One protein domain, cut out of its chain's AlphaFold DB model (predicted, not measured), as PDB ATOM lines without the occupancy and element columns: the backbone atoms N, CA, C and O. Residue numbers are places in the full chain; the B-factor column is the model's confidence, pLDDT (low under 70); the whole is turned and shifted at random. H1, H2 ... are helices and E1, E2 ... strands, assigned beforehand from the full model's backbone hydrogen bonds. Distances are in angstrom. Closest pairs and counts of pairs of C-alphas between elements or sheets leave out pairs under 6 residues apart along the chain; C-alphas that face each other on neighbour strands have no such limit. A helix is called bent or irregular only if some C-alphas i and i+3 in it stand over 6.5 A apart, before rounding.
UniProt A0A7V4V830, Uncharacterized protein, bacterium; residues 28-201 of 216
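AT A GLANCE: This is residues 28 to 201 of the 216 residues of an uncharacterized protein of bacterium (UniProt A0A7V4V830). The domain is a loose, flat assembly: H2, H3 and the arm H4a form an up-and-down bundle along the longest axis, and the arm H1b packs on H2. At one end of this body the arm H4b turns away from H4a and meets H1a, where H1 starts; at the other end two strand hairpins, E1 with E2 and E3 with E4, have their turns pointing away from H3. The printed part has 174 residues, with four named helices and four named strands in the order H1, E1, E2, E3, E4, H2, H3, H4; it is mostly helix, and its two sheets are antiparallel pairs. The radius of gyration of the C-alphas is 19.6 A, and the spans are 59 by 45 by 20 A.

HOW THE PARTS SIT: H1, residues 28 to 56, was assigned as one helix by its hydrogen bonds but is bent, with C-alphas 43 and 46 lying 6.6 A apart. Its arms H1a, residues 28 to 43, and H1b, residues 46 to 56, stand at a steep tilt of 54 degrees. H1b touches H2, residues 109 to 122, opposite ways at a shallow tilt of 34.9 degrees, only just short of steep; the closest C-alphas, of Ile 49 and Leu 116, are 6.5 A apart. After H1 a tight link leads to the hairpin of E1, residues 59 to 63, and E2, residues 69 to 73, which are antiparallel at 146 degrees; N 60 and O 72 are 2.9 A apart, within hydrogen-bond range. The hairpin of E3, residues 91 to 95, and E4, residues 101 to 105, is antiparallel at 149 degrees, with N 92 and O 104 at 2.8 A, within hydrogen-bond range. The closest C-alphas of E2 and E4, of Gln 73 and Ile 104, are 6.8 A apart, while E1 and E3 are apart. H3, residues 135 to 155, is close to H2 but not clearly touching, with the C-alphas of Met 122 and Phe 145 closest at 7.1 A. H4, residues 164 to 201, was also assigned as one helix by its hydrogen bonds but is bent, with C-alphas 186 and 189 lying 8.5 A apart. Its arms H4a, residues 164 to 186, and H4b, residues 189 to 201, stand at a steep tilt of 68 degrees, only just short of about perpendicular. H4a is irregular, with C-alphas 165 and 168 lying 7.4 A apart, and has a kink of 32 degrees near residue 178. H3 and H4a form a helical hairpin and touch at a shallow tilt of 25 degrees, with the C-alphas of Ile 138 and Arg 182 closest at 6.4 A. With residues 174 to 178 alone, H4a touches H2, the same way at a shallow tilt of 31 degrees; the closest C-alphas, of Leu 119 and Val 178, are 6.6 A apart. With residues 35 to 39 alone, H1a touches H4b, only just about perpendicular at 70.3 degrees; the closest C-alphas, of Ile 39 and Thr 195, are 6.3 A apart. Every O i to N i+4 pair is within hydrogen-bond range in H1a, H2, H3 and H4b, against 6 of 7 in H1b and 13 of 19 in H4a.

IN THESE COORDINATES: H1a begins at C-alpha 28, (-24.143, -36.417, -37.854), and is 22.2 A long; H1b is 16.0 A long. E1, E2, E3 and E4 have five residues each. H2 measures 19.6 A and H3 30.2 A, H3 beginning at C-alpha 135, (-20.463, -8.550, -49.675). H4a measures 34.5 A and H4b 18.7 A, ending at C-alpha 201, (-20.879, -30.117, -26.302).

THE WHOLE: The two C-alphas farthest apart, of Ile 28 and Leu 85, are 65.2 A apart, while the first and last printed C-alphas are 13.6 A apart. The printed part has no cut. The links from E2 to E3, residues 74 to 90, and from H2 to H3, residues 123 to 134, are long. The mean pLDDT of the printed part is 82.5; 31 residues are under 70, namely 28 to 43, 46, 130, 188 to 195 and 197 to 201.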
ATOM      1  N   ILE A  28     -24.313 -37.273 -39.038       55.31
ATOM      2  CA  ILE A  28     -24.143 -36.417 -37.854       55.31
ATOM      3  C   ILE A  28     -22.662 -36.329 -37.468       55.31
ATOM      4  O   ILE A  28     -22.188 -35.253 -37.096       55.31
ATOM      5  N   ARG A  29     -21.915 -37.433 -37.568       54.81
ATOM      6  CA  ARG A  29     -20.472 -37.468 -37.313       54.81
ATOM      7  C   ARG A  29     -19.690 -36.639 -38.332       54.81
ATOM      8  O   ARG A  29     -18.828 -35.871 -37.915       54.81
ATOM      9  N   ASP A  30     -20.020 -36.741 -39.613       55.94
ATOM     10  CA  ASP A  30     -19.381 -35.995 -40.698       55.94
ATOM     11  C   ASP A  30     -19.652 -34.494 -40.557       55.94
ATOM     12  O   ASP A  30     -18.723 -33.687 -40.573       55.94
ATOM     13  N   ILE A  31     -20.906 -34.118 -40.282       56.66
ATOM     14  CA  ILE A  31     -21.289 -32.731 -39.988       56.66
ATOM     15  C   ILE A  31     -20.555 -32.225 -38.737       56.66
ATOM     16  O   ILE A  31     -20.014 -31.122 -38.744       56.66
ATOM     17  N   SER A  32     -20.462 -33.029 -37.674       56.44
ATOM     18  CA  SER A  32     -19.740 -32.653 -36.449       56.44
ATOM     19  C   SER A  32     -18.245 -32.452 -36.704       56.44
ATOM     20  O   SER A  32     -17.661 -31.484 -36.219       56.44
ATOM     21  N   GLN A  33     -17.613 -33.325 -37.491       64.50
ATOM     22  CA  GLN A  33     -16.210 -33.186 -37.882       64.50
ATOM     23  C   GLN A  33     -15.983 -31.942 -38.743       64.50
ATOM     24  O   GLN A  33     -15.011 -31.217 -38.522       64.50
ATOM     25  N   GLN A  34     -16.897 -31.648 -39.666       60.16
ATOM     26  CA  GLN A  34     -16.839 -30.460 -40.512       60.16
ATOM     27  C   GLN A  34     -17.008 -29.170 -39.696       60.16
ATOM     28  O   GLN A  34     -16.266 -28.207 -39.908       60.16
ATOM     29  N   ILE A  35     -17.903 -29.165 -38.704       62.72
ATOM     30  CA  ILE A  35     -18.091 -28.054 -37.760       62.72
ATOM     31  C   ILE A  35     -16.831 -27.853 -36.909       62.72
ATOM     32  O   ILE A  35     -16.323 -26.737 -36.820       62.72
ATOM     33  N   ILE A  36     -16.275 -28.927 -36.337       66.56
ATOM     34  CA  ILE A  36     -15.032 -28.873 -35.553       66.56
ATOM     35  C   ILE A  36     -13.869 -28.357 -36.411       66.56
ATOM     36  O   ILE A  36     -13.092 -27.525 -35.949       66.56
ATOM     37  N   SER A  37     -13.748 -28.809 -37.661       63.81
ATOM     38  CA  SER A  37     -12.715 -28.345 -38.596       63.81
ATOM     39  C   SER A  37     -12.858 -26.854 -38.908       63.81
ATOM     40  O   SER A  37     -11.882 -26.109 -38.876       63.81
ATOM     41  N   THR A  38     -14.087 -26.408 -39.154       64.50
ATOM     42  CA  THR A  38     -14.420 -25.007 -39.434       64.50
ATOM     43  C   THR A  38     -14.108 -24.100 -38.238       64.50
ATOM     44  O   THR A  38     -13.551 -23.018 -38.397       64.50
ATOM     45  N   ILE A  39     -14.383 -24.561 -37.017       63.34
ATOM     46  CA  ILE A  39     -14.067 -23.830 -35.782       63.34
ATOM     47  C   ILE A  39     -12.566 -23.813 -35.506       63.34
ATOM     48  O   ILE A  39     -12.035 -22.773 -35.123       63.34
ATOM     49  N   LYS A  40     -11.857 -24.926 -35.739       68.62
ATOM     50  CA  LYS A  40     -10.389 -24.938 -35.684       68.62
ATOM     51  C   LYS A  40      -9.820 -23.891 -36.633       68.62
ATOM     52  O   LYS A  40      -8.997 -23.103 -36.196       68.62
ATOM     53  N   ALA A  41     -10.319 -23.806 -37.866       66.81
ATOM     54  CA  ALA A  41      -9.896 -22.767 -38.802       66.81
ATOM     55  C   ALA A  41     -10.110 -21.349 -38.234       66.81
ATOM     56  O   ALA A  41      -9.189 -20.542 -38.301       66.81
ATOM     57  N   ILE A  42     -11.249 -21.063 -37.583       65.38
ATOM     58  CA  ILE A  42     -11.491 -19.766 -36.915       65.38
ATOM     59  C   ILE A  42     -10.486 -19.504 -35.784       65.38
ATOM     60  O   ILE A  42      -9.936 -18.408 -35.683       65.38
ATOM     61  N   LEU A  43     -10.235 -20.497 -34.927       67.25
ATOM     62  CA  LEU A  43      -9.296 -20.380 -33.804       67.25
ATOM     63  C   LEU A  43      -7.834 -20.266 -34.259       67.25
ATOM     64  O   LEU A  43      -6.996 -19.764 -33.508       67.25
ATOM     65  N   GLU A  44      -7.526 -20.706 -35.478       71.88
ATOM     66  CA  GLU A  44      -6.217 -20.531 -36.101       71.88
ATOM     67  C   GLU A  44      -6.034 -19.134 -36.725       71.88
ATOM     68  O   GLU A  44      -4.894 -18.708 -36.894       71.88
ATOM     69  N   ILE A  45      -7.095 -18.352 -36.982       70.38
ATOM     70  CA  ILE A  45      -6.969 -16.992 -37.553       70.38
ATOM     71  C   ILE A  45      -6.089 -16.083 -36.677       70.38
ATOM     72  O   ILE A  45      -5.138 -15.508 -37.201       70.38
ATOM     73  N   PRO A  46      -6.272 -15.982 -35.348       68.69
ATOM     74  CA  PRO A  46      -5.365 -15.189 -34.515       68.69
ATOM     75  C   PRO A  46      -3.941 -15.762 -34.465       68.69
ATOM     76  O   PRO A  46      -2.970 -15.016 -34.351       68.69
ATOM     77  N   LYS A  47      -3.790 -17.089 -34.576       75.81
ATOM     78  CA  LYS A  47      -2.478 -17.759 -34.615       75.81
ATOM     79  C   LYS A  47      -1.768 -17.561 -35.953       75.81
ATOM     80  O   LYS A  47      -0.541 -17.607 -36.012       75.81
ATOM     81  N   SER A  48      -2.501 -17.255 -37.018       77.19
ATOM     82  CA  SER A  48      -1.909 -16.939 -38.314       77.19
ATOM     83  C   SER A  48      -1.056 -15.663 -38.269       77.19
ATOM     84  O   SER A  48      -0.087 -15.582 -39.013       77.19
ATOM     85  N   ILE A  49      -1.292 -14.735 -37.325       84.00
ATOM     86  CA  ILE A  49      -0.413 -13.571 -37.086       84.00
ATOM     87  C   ILE A  49       0.991 -14.008 -36.661       84.00
ATOM     88  O   ILE A  49       1.980 -13.472 -37.157       84.00
ATOM     89  N   SER A  50       1.107 -14.989 -35.758       84.81
ATOM     90  CA  SER A  50       2.422 -15.464 -35.310       84.81
ATOM     91  C   SER A  50       3.165 -16.187 -36.433       84.81
ATOM     92  O   SER A  50       4.375 -16.026 -36.569       84.81
ATOM     93  N   THR A  51       2.435 -16.911 -37.283       84.88
ATOM     94  CA  THR A  51       2.987 -17.562 -38.478       84.88
ATOM     95  C   THR A  51       3.427 -16.526 -39.509       84.88
ATOM     96  O   THR A  51       4.549 -16.578 -40.007       84.88
ATOM     97  N   LEU A  52       2.592 -15.521 -39.775       85.88
ATOM     98  CA  LEU A  52       2.897 -14.444 -40.706       85.88
ATOM     99  C   LEU A  52       4.096 -13.618 -40.238       85.88
ATOM    100  O   LEU A  52       4.939 -13.270 -41.058       85.88
ATOM    101  N   ARG A  53       4.244 -13.388 -38.926       92.12
ATOM    102  CA  ARG A  53       5.454 -12.790 -38.346       92.12
ATOM    103  C   ARG A  53       6.707 -13.539 -38.803       92.12
ATOM    104  O   ARG A  53       7.648 -12.906 -39.271       92.12
ATOM    105  N   ARG A  54       6.719 -14.873 -38.710       91.81
ATOM    106  CA  ARG A  54       7.857 -15.704 -39.145       91.81
ATOM    107  C   ARG A  54       8.105 -15.581 -40.647       91.81
ATOM    108  O   ARG A  54       9.246 -15.384 -41.056       91.81
ATOM    109  N   VAL A  55       7.044 -15.581 -41.455       88.12
ATOM    110  CA  VAL A  55       7.133 -15.379 -42.913       88.12
ATOM    111  C   VAL A  55       7.735 -14.013 -43.260       88.12
ATOM    112  O   VAL A  55       8.631 -13.932 -44.097       88.12
ATOM    113  N   LEU A  56       7.295 -12.934 -42.604       91.00
ATOM    114  CA  LEU A  56       7.825 -11.582 -42.817       91.00
ATOM    115  C   LEU A  56       9.294 -11.465 -42.386       91.00
ATOM    116  O   LEU A  56      10.078 -10.782 -43.048       91.00
ATOM    117  N   ARG A  57       9.677 -12.181 -41.323       93.50
ATOM    118  CA  ARG A  57      11.061 -12.298 -40.839       93.50
ATOM    119  C   ARG A  57      11.938 -13.222 -41.702       93.50
ATOM    120  O   ARG A  57      13.145 -13.257 -41.488       93.50
ATOM    121  N   GLY A  58      11.368 -13.938 -42.677       90.94
ATOM    122  CA  GLY A  58      12.101 -14.895 -43.516       90.94
ATOM    123  C   GLY A  58      12.565 -16.141 -42.754       90.94
ATOM    124  O   GLY A  58      13.586 -16.737 -43.102       90.94
ATOM    125  N   GLU A  59      11.848 -16.505 -41.690       92.19
ATOM    126  CA  GLU A  59      12.200 -17.583 -40.768       92.19
ATOM    127  C   GLU A  59      11.434 -18.874 -41.085       92.19
ATOM    128  O   GLU A  59      10.245 -18.850 -41.407       92.19
ATOM    129  N   ALA A  60      12.109 -20.011 -40.925       89.06
ATOM    130  CA  ALA A  60      11.518 -21.343 -40.983       89.06
ATOM    131  C   ALA A  60      11.873 -22.139 -39.725       89.06
ATOM    132  O   ALA A  60      12.908 -21.897 -39.099       89.06
ATOM    133  N   LEU A  61      10.999 -23.075 -39.351       90.44
ATOM    134  CA  LEU A  61      11.253 -23.995 -38.252       90.44
ATOM    135  C   LEU A  61      12.170 -25.111 -38.758       90.44
ATOM    136  O   LEU A  61      11.827 -25.796 -39.720       90.44
ATOM    137  N   ILE A  62      13.323 -25.275 -38.119       87.94
ATOM    138  CA  ILE A  62      14.298 -26.325 -38.413       87.94
ATOM    139  C   ILE A  62      14.404 -27.225 -37.186       87.94
ATOM    140  O   ILE A  62      14.419 -26.742 -36.053       87.94
ATOM    141  N   GLU A  63      14.448 -28.532 -37.417       87.25
ATOM    142  CA  GLU A  63      14.733 -29.530 -36.391       87.25
ATOM    143  C   GLU A  63      16.231 -29.845 -36.406       87.25
ATOM    144  O   GLU A  63      16.797 -30.176 -37.449       87.25
ATOM    145  N   ASN A  64      16.877 -29.682 -35.255       84.56
ATOM    146  CA  ASN A  64      18.285 -29.999 -35.056       84.56
ATOM    147  C   ASN A  64      18.477 -31.495 -34.784       84.56
ATOM    148  O   ASN A  64      17.548 -32.184 -34.372       84.56
ATOM    149  N   GLU A  65      19.713 -31.976 -34.931       83.69
ATOM    150  CA  GLU A  65      20.081 -33.383 -34.690       83.69
ATOM    151  C   GLU A  65      19.737 -33.861 -33.265       83.69
ATOM    152  O   GLU A  65      19.414 -35.029 -33.062       83.69
ATOM    153  N   ASP A  66      19.702 -32.942 -32.298       83.00
ATOM    154  CA  ASP A  66      19.323 -33.203 -30.903       83.00
ATOM    155  C   ASP A  66      17.795 -33.308 -30.674       83.00
ATOM    156  O   ASP A  66      17.336 -33.355 -29.530       83.00
ATOM    157  N   GLY A  67      16.977 -33.256 -31.734       80.81
ATOM    158  CA  GLY A  67      15.507 -33.256 -31.661       80.81
ATOM    159  C   GLY A  67      14.898 -31.939 -31.159       80.81
ATOM    160  O   GLY A  67      13.704 -31.860 -30.871       80.81
ATOM    161  N   THR A  68      15.707 -30.882 -31.021       86.00
ATOM    162  CA  THR A  68      15.213 -29.543 -30.668       86.00
ATOM    163  C   THR A  68      14.820 -28.769 -31.918       86.00
ATOM    164  O   THR A  68      15.518 -28.809 -32.925       86.00
ATOM    165  N   THR A  69      13.724 -28.014 -31.853       87.00
ATOM    166  CA  THR A  69      13.296 -27.154 -32.963       87.00
ATOM    167  C   THR A  69      13.690 -25.703 -32.719       87.00
ATOM    168  O   THR A  69      13.477 -25.180 -31.620       87.00
ATOM    169  N   GLU A  70      14.188 -25.017 -33.741       87.44
ATOM    170  CA  GLU A  70      14.472 -23.585 -33.686       87.44
ATOM    171  C   GLU A  70      14.037 -22.850 -34.956       87.44
ATOM    172  O   GLU A  70      13.970 -23.417 -36.044       87.44
ATOM    173  N   TRP A  71      13.697 -21.569 -34.802       88.69
ATOM    174  CA  TRP A  71      13.364 -20.703 -35.929       88.69
ATOM    175  C   TRP A  71      14.644 -20.078 -36.470       88.69
ATOM    176  O   TRP A  71      15.314 -19.335 -35.753       88.69
ATOM    177  N   VAL A  72      14.959 -20.352 -37.732       89.06
ATOM    178  CA  VAL A  72      16.171 -19.858 -38.391       89.06
ATOM    179  C   VAL A  72      15.787 -19.039 -39.611       89.06
ATOM    180  O   VAL A  72      14.885 -19.413 -40.361       89.06
ATOM    181  N   GLN A  73      16.484 -17.925 -39.828       92.19
ATOM    182  CA  GLN A  73      16.344 -17.149 -41.055       92.19
ATOM    183  C   GLN A  73      16.890 -17.964 -42.236       92.19
ATOM    184  O   GLN A  73      18.082 -18.265 -42.294       92.19
ATOM    185  N   VAL A  74      16.008 -18.322 -43.168       89.69
ATOM    186  CA  VAL A  74      16.337 -19.093 -44.379       89.69
ATOM    187  C   VAL A  74      16.352 -18.225 -45.633       89.69
ATOM    188  O   VAL A  74      16.976 -18.584 -46.627       89.69
ATOM    189  N   VAL A  75      15.685 -17.069 -45.591       90.19
ATOM    190  CA  VAL A  75      15.633 -16.095 -46.685       90.19
ATOM    191  C   VAL A  75      15.751 -14.674 -46.144       90.19
ATOM    192  O   VAL A  75      15.494 -14.422 -44.967       90.19
ATOM    193  N   LYS A  76      16.103 -13.721 -47.017       90.06
ATOM    194  CA  LYS A  76      16.107 -12.296 -46.670       90.06
ATOM    195  C   LYS A  76      14.712 -11.882 -46.145       90.06
ATOM    196  O   LYS A  76      13.721 -12.149 -46.832       90.06
ATOM    197  N   PRO A  77      14.621 -11.212 -44.981       92.25
ATOM    198  CA  PRO A  77      13.366 -10.689 -44.455       92.25
ATOM    199  C   PRO A  77      12.711  -9.704 -45.425       92.25
ATOM    200  O   PRO A  77      13.387  -9.034 -46.210       92.25
ATOM    201  N   ARG A  78      11.388  -9.571 -45.335       90.50
ATOM    202  CA  ARG A  78      10.620  -8.613 -46.147       90.50
ATOM    203  C   ARG A  78      10.954  -7.164 -45.783       90.50
ATOM    204  O   ARG A  78      11.027  -6.320 -46.672       90.50
ATOM    205  N   PHE A  79      11.216  -6.923 -44.498       93.38
ATOM    206  CA  PHE A  79      11.635  -5.634 -43.955       93.38
ATOM    207  C   PHE A  79      12.990  -5.790 -43.269       93.38
ATOM    208  O   PHE A  79      13.144  -6.594 -42.347       93.38
ATOM    209  N   VAL A  80      13.986  -5.035 -43.722       93.62
ATOM    210  CA  VAL A  80      15.373  -5.162 -43.260       93.62
ATOM    211  C   VAL A  80      15.836  -3.820 -42.725       93.62
ATOM    212  O   VAL A  80      15.545  -2.783 -43.319       93.62
ATOM    213  N   LYS A  81      16.564  -3.821 -41.605       93.75
ATOM    214  CA  LYS A  81      17.167  -2.583 -41.112       93.75
ATOM    215  C   LYS A  81      18.263  -2.130 -42.061       93.75
ATOM    216  O   LYS A  81      19.121  -2.917 -42.465       93.75
ATOM    217  N   LEU A  82      18.232  -0.848 -42.385       92.69
ATOM    218  CA  LEU A  82      19.284  -0.203 -43.147       92.69
ATOM    219  C   LEU A  82      20.215   0.560 -42.212       92.69
ATOM    220  O   LEU A  82      19.782   1.140 -41.218       92.69
ATOM    221  N   ASP A  83      21.490   0.591 -42.566       91.38
ATOM    222  CA  ASP A  83      22.446   1.520 -41.979       91.38
ATOM    223  C   ASP A  83      22.020   2.966 -42.327       91.38
ATOM    224  O   ASP A  83      21.852   3.280 -43.511       91.38
ATOM    225  N   PRO A  84      21.846   3.863 -41.339       87.12
ATOM    226  CA  PRO A  84      21.415   5.242 -41.576       87.12
ATOM    227  C   PRO A  84      22.331   6.042 -42.512       87.12
ATOM    228  O   PRO A  84      21.860   6.950 -43.198       87.12
ATOM    229  N   LEU A  85      23.629   5.725 -42.537       89.88
ATOM    230  CA  LEU A  85      24.631   6.430 -43.333       89.88
ATOM    231  C   LEU A  85      24.741   5.836 -44.737       89.88
ATOM    232  O   LEU A  85      24.690   6.565 -45.726       89.88
ATOM    233  N   THR A  86      24.890   4.514 -44.833       89.31
ATOM    234  CA  THR A  86      25.166   3.839 -46.114       89.31
ATOM    235  C   THR A  86      23.904   3.392 -46.851       89.31
ATOM    236  O   THR A  86      23.967   3.079 -48.041       89.31
ATOM    237  N   ARG A  87      22.754   3.363 -46.162       86.56
ATOM    238  CA  ARG A  87      21.474   2.796 -46.625       86.56
ATOM    239  C   ARG A  87      21.575   1.342 -47.083       86.56
ATOM    240  O   ARG A  87      20.706   0.856 -47.803       86.56
ATOM    241  N   GLN A  88      22.630   0.644 -46.674       89.75
ATOM    242  CA  GLN A  88      22.812  -0.764 -46.984       89.75
ATOM    243  C   GLN A  88      22.141  -1.635 -45.916       89.75
ATOM    244  O   GLN A  88      22.094  -1.242 -44.747       89.75
ATOM    245  N   PRO A  89      21.620  -2.817 -46.290       91.62
ATOM    246  CA  PRO A  89      21.080  -3.776 -45.335       91.62
ATOM    247  C   PRO A  89      22.114  -4.187 -44.282       91.62
ATOM    248  O   PRO A  89      23.215  -4.618 -44.629       91.62
ATOM    249  N   ILE A  90      21.741  -4.108 -43.006       93.06
ATOM    250  CA  ILE A  90      22.591  -4.546 -41.894       93.06
ATOM    251  C   ILE A  90      22.543  -6.070 -41.795       93.06
ATOM    252  O   ILE A  90      21.472  -6.684 -41.856       93.06
ATOM    253  N   LYS A  91      23.712  -6.682 -41.605       93.50
ATOM    254  CA  LYS A  91      23.856  -8.116 -41.361       93.50
ATOM    255  C   LYS A  91      24.534  -8.384 -40.019       93.50
ATOM    256  O   LYS A  91      25.349  -7.587 -39.559       93.50
ATOM    257  N   LYS A  92      24.190  -9.506 -39.389       91.19
ATOM    258  CA  LYS A  92      24.759  -9.984 -38.127       91.19
ATOM    259  C   LYS A  92      25.259 -11.409 -38.284       91.19
ATOM    260  O   LYS A  92      24.583 -12.249 -38.872       91.19
ATOM    261  N   THR A  93      26.412 -11.680 -37.695       90.25
ATOM    262  CA  THR A  93      26.944 -13.034 -37.579       90.25
ATOM    263  C   THR A  93      26.327 -13.708 -36.360       90.25
ATOM    264  O   THR A  93      26.458 -13.202 -35.245       90.25
ATOM    265  N   ILE A  94      25.655 -14.836 -36.568       86.81
ATOM    266  CA  ILE A  94      25.104 -15.676 -35.504       86.81
ATOM    267  C   ILE A  94      25.770 -17.048 -35.519       86.81
ATOM    268  O   ILE A  94      26.136 -17.560 -36.576       86.81
ATOM    269  N   VAL A  95      25.912 -17.634 -34.334       84.56
ATOM    270  CA  VAL A  95      26.316 -19.032 -34.168       84.56
ATOM    271  C   VAL A  95      25.050 -19.822 -33.871       84.56
ATOM    272  O   VAL A  95      24.376 -19.556 -32.873       84.56
ATOM    273  N   LEU A  96      24.693 -20.736 -34.765       81.06
ATOM    274  CA  LEU A  96      23.578 -21.657 -34.581       81.06
ATOM    275  C   LEU A  96      23.932 -22.725 -33.536       81.06
ATOM    276  O   LEU A  96      25.100 -22.918 -33.192       81.06
ATOM    277  N   LYS A  97      22.927 -23.438 -33.019       77.69
ATOM    278  CA  LYS A  97      23.139 -24.462 -31.979       77.69
ATOM    279  C   LYS A  97      24.000 -25.632 -32.448       77.69
ATOM    280  O   LYS A  97      24.735 -26.198 -31.648       77.69
ATOM    281  N   ASN A  98      23.960 -25.933 -33.742       77.19
ATOM    282  CA  ASN A  98      24.830 -26.907 -34.403       77.19
ATOM    283  C   ASN A  98      26.292 -26.417 -34.568       77.19
ATOM    284  O   ASN A  98      27.106 -27.109 -35.170       77.19
ATOM    285  N   GLY A  99      26.630 -25.217 -34.074       78.81
ATOM    286  CA  GLY A  99      27.955 -24.604 -34.198       78.81
ATOM    287  C   GLY A  99      28.211 -23.912 -35.541       78.81
ATOM    288  O   GLY A  99      29.282 -23.336 -35.734       78.81
ATOM    289  N   GLU A 100      27.249 -23.929 -36.467       83.12
ATOM    290  CA  GLU A 100      27.370 -23.283 -37.770       83.12
ATOM    291  C   GLU A 100      27.313 -21.756 -37.623       83.12
ATOM    292  O   GLU A 100      26.402 -21.196 -37.009       83.12
ATOM    293  N   ILE A 101      28.286 -21.066 -38.214       86.00
ATOM    294  CA  ILE A 101      28.319 -19.605 -38.255       86.00
ATOM    295  C   ILE A 101      27.593 -19.143 -39.515       86.00
ATOM    296  O   ILE A 101      28.019 -19.455 -40.628       86.00
ATOM    297  N   ARG A 102      26.527 -18.358 -39.348       86.69
ATOM    298  CA  ARG A 102      25.779 -17.763 -40.460       86.69
ATOM    299  C   ARG A 102      25.732 -16.253 -40.369       86.69
ATOM    300  O   ARG A 102      25.586 -15.674 -39.295       86.69
ATOM    301  N   GLU A 103      25.802 -15.622 -41.531       90.19
ATOM    302  CA  GLU A 103      25.526 -14.203 -41.686       90.19
ATOM    303  C   GLU A 103      24.040 -14.029 -42.036       90.19
ATOM    304  O   GLU A 103      23.586 -14.479 -43.089       90.19
ATOM    305  N   ILE A 104      23.274 -13.404 -41.143       93.19
ATOM    306  CA  ILE A 104      21.834 -13.170 -41.311       93.19
ATOM    307  C   ILE A 104      21.530 -11.679 -41.426       93.19
ATOM    308  O   ILE A 104      22.237 -10.843 -40.866       93.19
ATOM    309  N   TYR A 105      20.453 -11.328 -42.121       93.75
ATOM    310  CA  TYR A 105      19.973  -9.950 -42.184       93.75
ATOM    311  C   TYR A 105      19.307  -9.549 -40.868       93.75
ATOM    312  O   TYR A 105      18.529 -10.315 -40.292       93.75
ATOM    313  N   GLU A 106      19.559  -8.321 -40.412       93.81
ATOM    314  CA  GLU A 106      18.845  -7.765 -39.268       93.81
ATOM    315  C   GLU A 106      17.427  -7.349 -39.675       93.81
ATOM    316  O   GLU A 106      17.228  -6.442 -40.485       93.81
ATOM    317  N   VAL A 107      16.431  -8.012 -39.089       93.88
ATOM    318  CA  VAL A 107      15.022  -7.726 -39.370       93.88
ATOM    319  C   VAL A 107      14.621  -6.357 -38.813       93.88
ATOM    320  O   VAL A 107      15.006  -5.989 -37.699       93.88
ATOM    321  N   ASN A 108      13.810  -5.614 -39.568       94.69
ATOM    322  CA  ASN A 108      13.115  -4.441 -39.048       94.69
ATOM    323  C   ASN A 108      11.818  -4.873 -38.336       94.69
ATOM    324  O   ASN A 108      10.755  -4.950 -38.947       94.69
ATOM    325  N   ASP A 109      11.927  -5.185 -37.044       92.81
ATOM    326  CA  ASP A 109      10.792  -5.652 -36.239       92.81
ATOM    327  C   ASP A 109       9.703  -4.588 -36.031       92.81
ATOM    328  O   ASP A 109       8.537  -4.944 -35.891       92.81
ATOM    329  N   GLU A 110      10.036  -3.297 -36.083       93.00
ATOM    330  CA  GLU A 110       9.038  -2.220 -36.015       93.00
ATOM    331  C   GLU A 110       8.101  -2.265 -37.228       93.00
ATOM    332  O   GLU A 110       6.881  -2.271 -37.073       93.00
ATOM    333  N   ALA A 111       8.672  -2.405 -38.429       92.75
ATOM    334  CA  ALA A 111       7.905  -2.577 -39.659       92.75
ATOM    335  C   ALA A 111       7.012  -3.826 -39.610       92.75
ATOM    336  O   ALA A 111       5.848  -3.787 -40.008       92.75
ATOM    337  N   VAL A 112       7.550  -4.938 -39.092       93.25
ATOM    338  CA  VAL A 112       6.794  -6.184 -38.922       93.25
ATOM    339  C   VAL A 112       5.603  -5.959 -37.992       93.25
ATOM    340  O   VAL A 112       4.476  -6.252 -38.384       93.25
ATOM    341  N   GLU A 113       5.811  -5.417 -36.792       93.25
ATOM    342  CA  GLU A 113       4.727  -5.233 -35.821       93.25
ATOM    343  C   GLU A 113       3.697  -4.188 -36.269       93.25
ATOM    344  O   GLU A 113       2.510  -4.353 -35.981       93.25
ATOM    345  N   GLU A 114       4.089  -3.161 -37.025       93.44
ATOM    346  CA  GLU A 114       3.142  -2.206 -37.608       93.44
ATOM    347  C   GLU A 114       2.218  -2.879 -38.631       93.44
ATOM    348  O   GLU A 114       0.996  -2.705 -38.574       93.44
ATOM    349  N   ILE A 115       2.771  -3.713 -39.519       92.12
ATOM    350  CA  ILE A 115       1.972  -4.505 -40.462       92.12
ATOM    351  C   ILE A 115       1.068  -5.482 -39.712       92.12
ATOM    352  O   ILE A 115      -0.132  -5.508 -39.968       92.12
ATOM    353  N   LEU A 116       1.593  -6.248 -38.753       91.00
ATOM    354  CA  LEU A 116       0.786  -7.200 -37.982       91.00
ATOM    355  C   LEU A 116      -0.338  -6.508 -37.198       91.00
ATOM    356  O   LEU A 116      -1.450  -7.033 -37.129       91.00
ATOM    357  N   SER A 117      -0.082  -5.314 -36.664       90.12
ATOM    358  CA  SER A 117      -1.103  -4.500 -36.000       90.12
ATOM    359  C   SER A 117      -2.190  -4.072 -36.981       90.12
ATOM    360  O   SER A 117      -3.377  -4.213 -36.686       90.12
ATOM    361  N   MET A 118      -1.811  -3.611 -38.178       89.62
ATOM    362  CA  MET A 118      -2.764  -3.263 -39.233       89.62
ATOM    363  C   MET A 118      -3.651  -4.458 -39.596       89.62
ATOM    364  O   MET A 118      -4.868  -4.318 -39.662       89.62
ATOM    365  N   LEU A 119      -3.057  -5.639 -39.756       87.25
ATOM    366  CA  LEU A 119      -3.772  -6.875 -40.062       87.25
ATOM    367  C   LEU A 119      -4.751  -7.281 -38.957       87.25
ATOM    368  O   LEU A 119      -5.894  -7.648 -39.242       87.25
ATOM    369  N   TYR A 120      -4.333  -7.174 -37.695       85.94
ATOM    370  CA  TYR A 120      -5.185  -7.458 -36.544       85.94
ATOM    371  C   TYR A 120      -6.427  -6.555 -36.523       85.94
ATOM    372  O   TYR A 120      -7.554  -7.048 -36.414       85.94
ATOM    373  N   PHE A 121      -6.239  -5.241 -36.695       83.62
ATOM    374  CA  PHE A 121      -7.345  -4.279 -36.732       83.62
ATOM    375  C   PHE A 121      -8.228  -4.430 -37.973       83.62
ATOM    376  O   PHE A 121      -9.427  -4.178 -37.896       83.62
ATOM    377  N   MET A 122      -7.666  -4.891 -39.092       80.25
ATOM    378  CA  MET A 122      -8.413  -5.086 -40.335       80.25
ATOM    379  C   MET A 122      -9.087  -6.446 -40.456       80.25
ATOM    380  O   MET A 122      -9.776  -6.663 -41.447       80.25
ATOM    381  N   GLY A 123      -8.987  -7.328 -39.462       75.38
ATOM    382  CA  GLY A 123      -9.861  -8.498 -39.374       75.38
ATOM    383  C   GLY A 123      -9.189  -9.813 -39.019       75.38
ATOM    384  O   GLY A 123      -9.893 -10.789 -38.781       75.38
ATOM    385  N   MET A 124      -7.860  -9.854 -38.897       79.31
ATOM    386  CA  MET A 124      -7.141 -11.031 -38.387       79.31
ATOM    387  C   MET A 124      -7.225 -11.139 -36.853       79.31
ATOM    388  O   MET A 124      -6.243 -11.412 -36.168       79.31
ATOM    389  N   ASN A 125      -8.408 -10.897 -36.295       77.69
ATOM    390  CA  ASN A 125      -8.703 -11.021 -34.874       77.69
ATOM    391  C   ASN A 125      -9.823 -12.059 -34.659       77.69
ATOM    392  O   ASN A 125     -10.545 -12.390 -35.599       77.69
ATOM    393  N   PRO A 126     -10.002 -12.582 -33.432       70.38
ATOM    394  CA  PRO A 126     -10.966 -13.655 -33.174       70.38
ATOM    395  C   PRO A 126     -12.436 -13.274 -33.419       70.38
ATOM    396  O   PRO A 126     -13.293 -14.153 -33.482       70.38
ATOM    397  N   ILE A 127     -12.751 -11.977 -33.479       71.94
ATOM    398  CA  ILE A 127     -14.125 -11.466 -33.457       71.94
ATOM    399  C   ILE A 127     -14.628 -11.201 -34.873       71.94
ATOM    400  O   ILE A 127     -15.776 -11.526 -35.177       71.94
ATOM    401  N   THR A 128     -13.790 -10.623 -35.735       73.06
ATOM    402  CA  THR A 128     -14.186 -10.194 -37.082       73.06
ATOM    403  C   THR A 128     -14.872 -11.301 -37.896       73.06
ATOM    404  O   THR A 128     -15.982 -11.038 -38.360       73.06
ATOM    405  N   PRO A 129     -14.362 -12.547 -37.976       70.75
ATOM    406  CA  PRO A 129     -14.995 -13.630 -38.745       70.75
ATOM    407  C   PRO A 129     -16.399 -14.042 -38.265       70.75
ATOM    408  O   PRO A 129     -17.095 -14.786 -38.948       70.75
ATOM    409  N   LEU A 130     -16.821 -13.598 -37.074       69.81
ATOM    410  CA  LEU A 130     -18.126 -13.905 -36.475       69.81
ATOM    411  C   LEU A 130     -19.172 -12.808 -36.730       69.81
ATOM    412  O   LEU A 130     -20.307 -12.902 -36.251       69.81
ATOM    413  N   THR A 131     -18.792 -11.745 -37.437       74.31
ATOM    414  CA  THR A 131     -19.692 -10.657 -37.837       74.31
ATOM    415  C   THR A 131     -20.454 -11.029 -39.103       74.31
ATOM    416  O   THR A 131     -19.973 -11.846 -39.872       74.31
ATOM    417  N   ASN A 132     -21.644 -10.459 -39.316       78.88
ATOM    418  CA  ASN A 132     -22.403 -10.643 -40.556       78.88
ATOM    419  C   ASN A 132     -22.308  -9.356 -41.370       78.88
ATOM    420  O   ASN A 132     -22.959  -8.367 -41.024       78.88
ATOM    421  N   LEU A 133     -21.475  -9.355 -42.402       82.12
ATOM    422  CA  LEU A 133     -21.312  -8.216 -43.301       82.12
ATOM    423  C   LEU A 133     -21.866  -8.581 -44.677       82.12
ATOM    424  O   LEU A 133     -21.731  -9.722 -45.116       82.12
ATOM    425  N   SER A 134     -22.497  -7.616 -45.350       84.69
ATOM    426  CA  SER A 134     -22.817  -7.762 -46.769       84.69
ATOM    427  C   SER A 134     -21.529  -7.823 -47.588       84.69
ATOM    428  O   SER A 134     -20.499  -7.279 -47.186       84.69
ATOM    429  N   GLU A 135     -21.597  -8.463 -48.753       84.94
ATOM    430  CA  GLU A 135     -20.463  -8.550 -49.675       84.94
ATOM    431  C   GLU A 135     -19.969  -7.161 -50.104       84.94
ATOM    432  O   GLU A 135     -18.766  -6.919 -50.091       84.94
ATOM    433  N   ASP A 136     -20.880  -6.210 -50.341       88.62
ATOM    434  CA  ASP A 136     -20.525  -4.820 -50.656       88.62
ATOM    435  C   ASP A 136     -19.682  -4.167 -49.543       88.62
ATOM    436  O   ASP A 136     -18.639  -3.579 -49.821       88.62
ATOM    437  N   ASN A 137     -20.063  -4.348 -48.271       87.19
ATOM    438  CA  ASN A 137     -19.298  -3.814 -47.138       87.19
ATOM    439  C   ASN A 137     -17.926  -4.490 -47.008       87.19
ATOM    440  O   ASN A 137     -16.949  -3.851 -46.631       87.19
ATOM    441  N   ILE A 138     -17.846  -5.792 -47.307       87.00
ATOM    442  CA  ILE A 138     -16.580  -6.532 -47.310       87.00
ATOM    443  C   ILE A 138     -15.645  -5.966 -48.384       87.00
ATOM    444  O   ILE A 138     -14.466  -5.746 -48.110       87.00
ATOM    445  N   LEU A 139     -16.157  -5.717 -49.590       88.56
ATOM    446  CA  LEU A 139     -15.372  -5.170 -50.695       88.56
ATOM    447  C   LEU A 139     -14.895  -3.741 -50.411       88.56
ATOM    448  O   LEU A 139     -13.735  -3.431 -50.692       88.56
ATOM    449  N   ASP A 140     -15.740  -2.902 -49.812       89.19
ATOM    450  CA  ASP A 140     -15.367  -1.543 -49.408       89.19
ATOM    451  C   ASP A 140     -14.282  -1.547 -48.317       89.19
ATOM    452  O   ASP A 140     -13.255  -0.878 -48.477       89.19
ATOM    453  N   ASP A 141     -14.430  -2.371 -47.272       87.44
ATOM    454  CA  ASP A 141     -13.424  -2.543 -46.212       87.44
ATOM    455  C   ASP A 141     -12.075  -3.027 -46.777       87.44
ATOM    456  O   ASP A 141     -11.005  -2.553 -46.382       87.44
ATOM    457  N   LEU A 142     -12.109  -3.987 -47.710       89.31
ATOM    458  CA  LEU A 142     -10.904  -4.513 -48.356       89.31
ATOM    459  C   LEU A 142     -10.228  -3.458 -49.227       89.31
ATOM    460  O   LEU A 142      -9.002  -3.351 -49.216       89.31
ATOM    461  N   LYS A 143     -11.003  -2.643 -49.941       91.19
ATOM    462  CA  LYS A 143     -10.469  -1.544 -50.744       91.19
ATOM    463  C   LYS A 143      -9.817  -0.472 -49.872       91.19
ATOM    464  O   LYS A 143      -8.724  -0.009 -50.199       91.19
ATOM    465  N   GLU A 144     -10.445  -0.096 -48.757       90.25
ATOM    466  CA  GLU A 144      -9.855   0.839 -47.791       90.25
ATOM    467  C   GLU A 144      -8.533   0.293 -47.239       90.25
ATOM    468  O   GLU A 144      -7.517   0.999 -47.211       90.25
ATOM    469  N   PHE A 145      -8.518  -0.987 -46.864       90.38
ATOM    470  CA  PHE A 145      -7.313  -1.661 -46.404       90.38
ATOM    471  C   PHE A 145      -6.196  -1.643 -47.450       90.38
ATOM    472  O   PHE A 145      -5.067  -1.273 -47.126       90.38
ATOM    473  N   GLU A 146      -6.489  -2.019 -48.696       90.38
ATOM    474  CA  GLU A 146      -5.496  -2.059 -49.771       90.38
ATOM    475  C   GLU A 146      -4.876  -0.679 -50.016       90.38
ATOM    476  O   GLU A 146      -3.656  -0.567 -50.153       90.38
ATOM    477  N   ILE A 147      -5.685   0.384 -50.005       91.81
ATOM    478  CA  ILE A 147      -5.206   1.763 -50.165       91.81
ATOM    479  C   ILE A 147      -4.311   2.166 -48.990       91.81
ATOM    480  O   ILE A 147      -3.236   2.744 -49.192       91.81
ATOM    481  N   LYS A 148      -4.722   1.850 -47.757       91.75
ATOM    482  CA  LYS A 148      -3.947   2.150 -46.549       91.75
ATOM    483  C   LYS A 148      -2.614   1.408 -46.547       91.75
ATOM    484  O   LYS A 148      -1.577   2.027 -46.315       91.75
ATOM    485  N   LEU A 149      -2.628   0.115 -46.864       92.06
ATOM    486  CA  LEU A 149      -1.431  -0.714 -46.950       92.06
ATOM    487  C   LEU A 149      -0.475  -0.191 -48.027       92.06
ATOM    488  O   LEU A 149       0.705   0.013 -47.748       92.06
ATOM    489  N   ALA A 150      -0.983   0.095 -49.228       91.50
ATOM    490  CA  ALA A 150      -0.177   0.643 -50.315       91.50
ATOM    491  C   ALA A 150       0.472   1.975 -49.919       91.50
ATOM    492  O   ALA A 150       1.651   2.199 -50.199       91.50
ATOM    493  N   SER A 151      -0.273   2.838 -49.224       91.38
ATOM    494  CA  SER A 151       0.222   4.132 -48.749       91.38
ATOM    495  C   SER A 151       1.345   3.969 -47.724       91.38
ATOM    496  O   SER A 151       2.403   4.574 -47.885       91.38
ATOM    497  N   VAL A 152       1.162   3.113 -46.712       92.38
ATOM    498  CA  VAL A 152       2.191   2.846 -45.692       92.38
ATOM    499  C   VAL A 152       3.449   2.265 -46.328       92.38
ATOM    500  O   VAL A 152       4.542   2.785 -46.100       92.38
ATOM    501  N   LEU A 153       3.300   1.244 -47.177       90.94
ATOM    502  CA  LEU A 153       4.450   0.606 -47.809       90.94
ATOM    503  C   LEU A 153       5.203   1.571 -48.740       90.94
ATOM    504  O   LEU A 153       6.426   1.527 -48.816       90.94
ATOM    505  N   THR A 154       4.495   2.476 -49.418       90.75
ATOM    506  CA  THR A 154       5.122   3.484 -50.284       90.75
ATOM    507  C   THR A 154       5.870   4.542 -49.472       90.75
ATOM    508  O   THR A 154       7.008   4.875 -49.797       90.75
ATOM    509  N   LEU A 155       5.261   5.063 -48.403       92.75
ATOM    510  CA  LEU A 155       5.855   6.125 -47.583       92.75
ATOM    511  C   LEU A 155       7.077   5.639 -46.800       92.75
ATOM    512  O   LEU A 155       8.067   6.360 -46.698       92.75
ATOM    513  N   LYS A 156       7.026   4.407 -46.285       92.12
ATOM    514  CA  LYS A 156       8.083   3.823 -45.449       92.12
ATOM    515  C   LYS A 156       9.043   2.920 -46.221       92.12
ATOM    516  O   LYS A 156       9.860   2.227 -45.624       92.12
ATOM    517  N   GLN A 157       8.992   2.944 -47.554       89.69
ATOM    518  CA  GLN A 157       9.752   2.032 -48.409       89.69
ATOM    519  C   GLN A 157      11.253   2.005 -48.098       89.69
ATOM    520  O   GLN A 157      11.835   0.938 -47.905       89.69
ATOM    521  N   ILE A 158      11.872   3.185 -48.043       88.56
ATOM    522  CA  ILE A 158      13.310   3.320 -47.793       88.56
ATOM    523  C   ILE A 158      13.623   2.958 -46.342       88.56
ATOM    524  O   ILE A 158      14.548   2.197 -46.089       88.56
ATOM    525  N   GLU A 159      12.836   3.474 -45.400       88.81
ATOM    526  CA  GLU A 159      13.008   3.243 -43.962       88.81
ATOM    527  C   GLU A 159      12.974   1.749 -43.606       88.81
ATOM    528  O   GLU A 159      13.758   1.266 -42.791       88.81
ATOM    529  N   TRP A 160      12.098   0.993 -44.264       92.50
ATOM    530  CA  TRP A 160      11.907  -0.433 -44.014       92.50
ATOM    531  C   TRP A 160      12.795  -1.339 -44.870       92.50
ATOM    532  O   TRP A 160      12.635  -2.562 -44.845       92.50
ATOM    533  N   GLY A 161      13.732  -0.762 -45.630       89.06
ATOM    534  CA  GLY A 161      14.665  -1.524 -46.458       89.06
ATOM    535  C   GLY A 161      13.978  -2.350 -47.541       89.06
ATOM    536  O   GLY A 161      14.461  -3.429 -47.897       89.06
ATOM    537  N   MET A 162      12.839  -1.863 -48.041       89.00
ATOM    538  CA  MET A 162      12.029  -2.569 -49.021       89.00
ATOM    539  C   MET A 162      12.531  -2.355 -50.440       89.00
ATOM    540  O   MET A 162      12.770  -1.233 -50.896       89.00
ATOM    541  N   ASP A 163      12.598  -3.462 -51.170       83.50
ATOM    542  CA  ASP A 163      12.827  -3.434 -52.603       83.50
ATOM    543  C   ASP A 163      11.560  -2.968 -53.332       83.50
ATOM    544  O   ASP A 163      10.483  -3.549 -53.167       83.50
ATOM    545  N   LYS A 164      11.701  -1.921 -54.151       83.25
ATOM    546  CA  LYS A 164      10.604  -1.356 -54.943       83.25
ATOM    547  C   LYS A 164      10.007  -2.394 -55.886       83.25
ATOM    548  O   LYS A 164       8.802  -2.390 -56.113       83.25
ATOM    549  N   GLU A 165      10.841  -3.267 -56.440       85.12
ATOM    550  CA  GLU A 165      10.428  -4.254 -57.438       85.12
ATOM    551  C   GLU A 165       9.590  -5.372 -56.810       85.12
ATOM    552  O   GLU A 165       8.727  -5.955 -57.464       85.12
ATOM    553  N   LEU A 166       9.777  -5.619 -55.510       83.88
ATOM    554  CA  LEU A 166       9.051  -6.638 -54.752       83.88
ATOM    555  C   LEU A 166       7.773  -6.111 -54.086       83.88
ATOM    556  O   LEU A 166       7.011  -6.898 -53.523       83.88
ATOM    557  N   MET A 167       7.488  -4.811 -54.196       85.06
ATOM    558  CA  MET A 167       6.280  -4.184 -53.648       85.06
ATOM    559  C   MET A 167       4.971  -4.906 -54.013       85.06
ATOM    560  O   MET A 167       4.159  -5.126 -53.109       85.06
ATOM    561  N   PRO A 168       4.741  -5.342 -55.272       86.31
ATOM    562  CA  PRO A 168       3.530  -6.091 -55.614       86.31
ATOM    563  C   PRO A 168       3.418  -7.415 -54.849       86.31
ATOM    564  O   PRO A 168       2.338  -7.789 -54.395       86.31
ATOM    565  N   VAL A 169       4.542  -8.108 -54.652       85.81
ATOM    566  CA  VAL A 169       4.595  -9.378 -53.912       85.81
ATOM    567  C   VAL A 169       4.298  -9.149 -52.431       85.81
ATOM    568  O   VAL A 169       3.588  -9.947 -51.818       85.81
ATOM    569  N   TYR A 170       4.798  -8.054 -51.855       84.88
ATOM    570  CA  TYR A 170       4.529  -7.684 -50.463       84.88
ATOM    571  C   TYR A 170       3.051  -7.372 -50.249       84.88
ATOM    572  O   TYR A 170       2.441  -7.927 -49.339       84.88
ATOM    573  N   MET A 171       2.460  -6.576 -51.144       86.50
ATOM    574  CA  MET A 171       1.027  -6.282 -51.141       86.50
ATOM    575  C   MET A 171       0.187  -7.561 -51.169       86.50
ATOM    576  O   MET A 171      -0.692  -7.721 -50.329       86.50
ATOM    577  N   ILE A 172       0.473  -8.492 -52.087       86.38
ATOM    578  CA  ILE A 172      -0.263  -9.765 -52.191       86.38
ATOM    579  C   ILE A 172      -0.109 -10.591 -50.909       86.38
ATOM    580  O   ILE A 172      -1.102 -11.013 -50.326       86.38
ATOM    581  N   THR A 173       1.126 -10.772 -50.437       83.12
ATOM    582  CA  THR A 173       1.418 -11.597 -49.252       83.12
ATOM    583  C   THR A 173       0.694 -11.084 -48.008       83.12
ATOM    584  O   THR A 173       0.188 -11.873 -47.216       83.12
ATOM    585  N   ILE A 174       0.648  -9.763 -47.827       84.50
ATOM    586  CA  ILE A 174       0.041  -9.128 -46.655       84.50
ATOM    587  C   ILE A 174      -1.487  -9.086 -46.791       84.50
ATOM    588  O   ILE A 174      -2.186  -9.231 -45.790       84.50
ATOM    589  N   LYS A 175      -2.027  -8.919 -48.008       85.69
ATOM    590  CA  LYS A 175      -3.469  -8.734 -48.189       85.69
ATOM    591  C   LYS A 175      -4.288 -10.014 -48.212       85.69
ATOM    592  O   LYS A 175      -5.410 -10.002 -47.714       85.69
ATOM    593  N   THR A 176      -3.748 -11.102 -48.761       84.38
ATOM    594  CA  THR A 176      -4.484 -12.367 -48.905       84.38
ATOM    595  C   THR A 176      -5.054 -12.872 -47.572       84.38
ATOM    596  O   THR A 176      -6.250 -13.142 -47.528       84.38
ATOM    597  N   PRO A 177      -4.304 -12.882 -46.452       79.88
ATOM    598  CA  PRO A 177      -4.860 -13.305 -45.165       79.88
ATOM    599  C   PRO A 177      -6.036 -12.446 -44.668       79.88
ATOM    600  O   PRO A 177      -6.962 -12.966 -44.048       79.88
ATOM    601  N   VAL A 178      -6.024 -11.135 -44.941       81.62
ATOM    602  CA  VAL A 178      -7.135 -10.230 -44.580       81.62
ATOM    603  C   VAL A 178      -8.343 -10.494 -45.457       81.62
ATOM    604  O   VAL A 178      -9.461 -10.541 -44.953       81.62
ATOM    605  N   GLN A 179      -8.112 -10.682 -46.755       83.88
ATOM    606  CA  GLN A 179      -9.146 -11.037 -47.712       83.88
ATOM    607  C   GLN A 179      -9.863 -12.318 -47.272       83.88
ATOM    608  O   GLN A 179     -11.081 -12.304 -47.102       83.88
ATOM    609  N   ASP A 180      -9.109 -13.377 -46.981       79.94
ATOM    610  CA  ASP A 180      -9.654 -14.659 -46.531       79.94
ATOM    611  C   ASP A 180     -10.447 -14.508 -45.224       79.94
ATOM    612  O   ASP A 180     -11.591 -14.958 -45.132       79.94
ATOM    613  N   ALA A 181      -9.893 -13.801 -44.230       77.62
ATOM    614  CA  ALA A 181     -10.570 -13.558 -42.956       77.62
ATOM    615  C   ALA A 181     -11.872 -12.753 -43.117       77.62
ATOM    616  O   ALA A 181     -12.848 -13.005 -42.408       77.62
ATOM    617  N   ARG A 182     -11.912 -11.796 -44.051       78.94
ATOM    618  CA  ARG A 182     -13.084 -10.946 -44.304       78.94
ATOM    619  C   ARG A 182     -14.187 -11.662 -45.062       78.94
ATOM    620  O   ARG A 182     -15.352 -11.478 -44.721       78.94
ATOM    621  N   TYR A 183     -13.854 -12.530 -46.013       81.75
ATOM    622  CA  TYR A 183     -14.866 -13.344 -46.688       81.75
ATOM    623  C   TYR A 183     -15.570 -14.324 -45.737       81.75
ATOM    624  O   TYR A 183     -16.727 -14.675 -45.966       81.75
ATOM    625  N   MET A 184     -14.949 -14.697 -44.613       75.62
ATOM    626  CA  MET A 184     -15.626 -15.480 -43.571       75.62
ATOM    627  C   MET A 184     -16.761 -14.703 -42.875       75.62
ATOM    628  O   MET A 184     -17.713 -15.328 -42.401       75.62
ATOM    629  N   CYS A 185     -16.732 -13.363 -42.878       75.62
ATOM    630  CA  CYS A 185     -17.796 -12.519 -42.319       75.62
ATOM    631  C   CYS A 185     -19.113 -12.590 -43.106       75.62
ATOM    632  O   CYS A 185     -20.165 -12.256 -42.567       75.62
ATOM    633  N   ALA A 186     -19.103 -13.035 -44.364       77.31
ATOM    634  CA  ALA A 186     -20.341 -13.174 -45.136       77.31
ATOM    635  C   ALA A 186     -21.323 -14.171 -44.482       77.31
ATOM    636  O   ALA A 186     -22.532 -14.071 -44.664       77.31
ATOM    637  N   ASN A 187     -20.798 -15.113 -43.686       73.06
ATOM    638  CA  ASN A 187     -21.566 -16.138 -42.976       73.06
ATOM    639  C   ASN A 187     -21.306 -16.135 -41.455       73.06
ATOM    640  O   ASN A 187     -21.504 -17.154 -40.784       73.06
ATOM    641  N   GLY A 188     -20.850 -15.018 -40.878       69.81
ATOM    642  CA  GLY A 188     -20.312 -15.018 -39.514       69.81
ATOM    643  C   GLY A 188     -21.331 -15.345 -38.414       69.81
ATOM    644  O   GLY A 188     -20.962 -15.922 -37.392       69.81
ATOM    645  N   VAL A 189     -22.630 -15.090 -38.618       67.69
ATOM    646  CA  VAL A 189     -23.682 -15.501 -37.659       67.69
ATOM    647  C   VAL A 189     -23.818 -17.021 -37.590       67.69
ATOM    648  O   VAL A 189     -23.921 -17.578 -36.494       67.69
ATOM    649  N   THR A 190     -23.751 -17.698 -38.736       67.94
ATOM    650  CA  THR A 190     -23.737 -19.163 -38.808       67.94
ATOM    651  C   THR A 190     -22.503 -19.706 -38.091       67.94
ATOM    652  O   THR A 190     -22.611 -20.588 -37.240       67.94
ATOM    653  N   MET A 191     -21.341 -19.098 -38.328       69.56
ATOM    654  CA  MET A 191     -20.077 -19.452 -37.673       69.56
ATOM    655  C   MET A 191     -20.125 -19.264 -36.148       69.56
ATOM    656  O   MET A 191     -19.670 -20.122 -35.384       69.56
ATOM    657  N   LYS A 192     -20.741 -18.175 -35.677       67.75
ATOM    658  CA  LYS A 192     -20.942 -17.892 -34.250       67.75
ATOM    659  C   LYS A 192     -21.861 -18.916 -33.586       67.75
ATOM    660  O   LYS A 192     -21.549 -19.391 -32.493       67.75
ATOM    661  N   ALA A 193     -22.968 -19.273 -34.237       66.12
ATOM    662  CA  ALA A 193     -23.901 -20.277 -33.731       66.12
ATOM    663  C   ALA A 193     -23.235 -21.658 -33.607       66.12
ATOM    664  O   ALA A 193     -23.371 -22.315 -32.574       66.12
ATOM    665  N   LEU A 194     -22.453 -22.054 -34.616       67.81
ATOM    666  CA  LEU A 194     -21.673 -23.294 -34.603       67.81
ATOM    667  C   LEU A 194     -20.649 -23.319 -33.459       67.81
ATOM    668  O   LEU A 194     -20.577 -24.295 -32.712       67.81
ATOM    669  N   THR A 195     -19.920 -22.218 -33.258       67.38
ATOM    670  CA  THR A 195     -18.930 -22.090 -32.174       67.38
ATOM    671  C   THR A 195     -19.574 -22.256 -30.791       67.38
ATOM    672  O   THR A 195     -19.051 -22.971 -29.934       67.38
ATOM    673  N   GLN A 196     -20.746 -21.650 -30.565       70.25
ATOM    674  CA  GLN A 196     -21.478 -21.781 -29.299       70.25
ATOM    675  C   GLN A 196     -21.992 -23.202 -29.048       70.25
ATOM    676  O   GLN A 196     -21.991 -23.655 -27.903       70.25
ATOM    677  N   GLN A 197     -22.445 -23.909 -30.086       66.56
ATOM    678  CA  GLN A 197     -22.918 -25.287 -29.940       66.56
ATOM    679  C   GLN A 197     -21.790 -26.239 -29.539       66.56
ATOM    680  O   GLN A 197     -21.987 -27.053 -28.639       66.56
ATOM    681  N   VAL A 198     -20.600 -26.104 -30.128       64.19
ATOM    682  CA  VAL A 198     -19.450 -26.943 -29.758       64.19
ATOM    683  C   VAL A 198     -18.994 -26.684 -28.330       64.19
ATOM    684  O   VAL A 198     -18.808 -27.644 -27.594       64.19
ATOM    685  N   SER A 199     -18.919 -25.422 -27.891       66.31
ATOM    686  CA  SER A 199     -18.572 -25.112 -26.496       66.31
ATOM    687  C   SER A 199     -19.523 -25.787 -25.495       66.31
ATOM    688  O   SER A 199     -19.076 -26.309 -24.475       66.31
ATOM    689  N   ARG A 200     -20.825 -25.862 -25.811       63.19
ATOM    690  CA  ARG A 200     -21.799 -26.608 -24.993       63.19
ATOM    691  C   ARG A 200     -21.541 -28.116 -25.016       63.19
ATOM    692  O   ARG A 200     -21.650 -28.758 -23.979       63.19
ATOM    693  N   ILE A 201     -21.201 -28.686 -26.174       63.25
ATOM    694  CA  ILE A 201     -20.879 -30.117 -26.302       63.25
ATOM    695  C   ILE A 201     -19.605 -30.458 -25.519       63.25
ATOM    696  O   ILE A 201     -19.594 -31.443 -24.788       63.25
TER     697      ILE A 201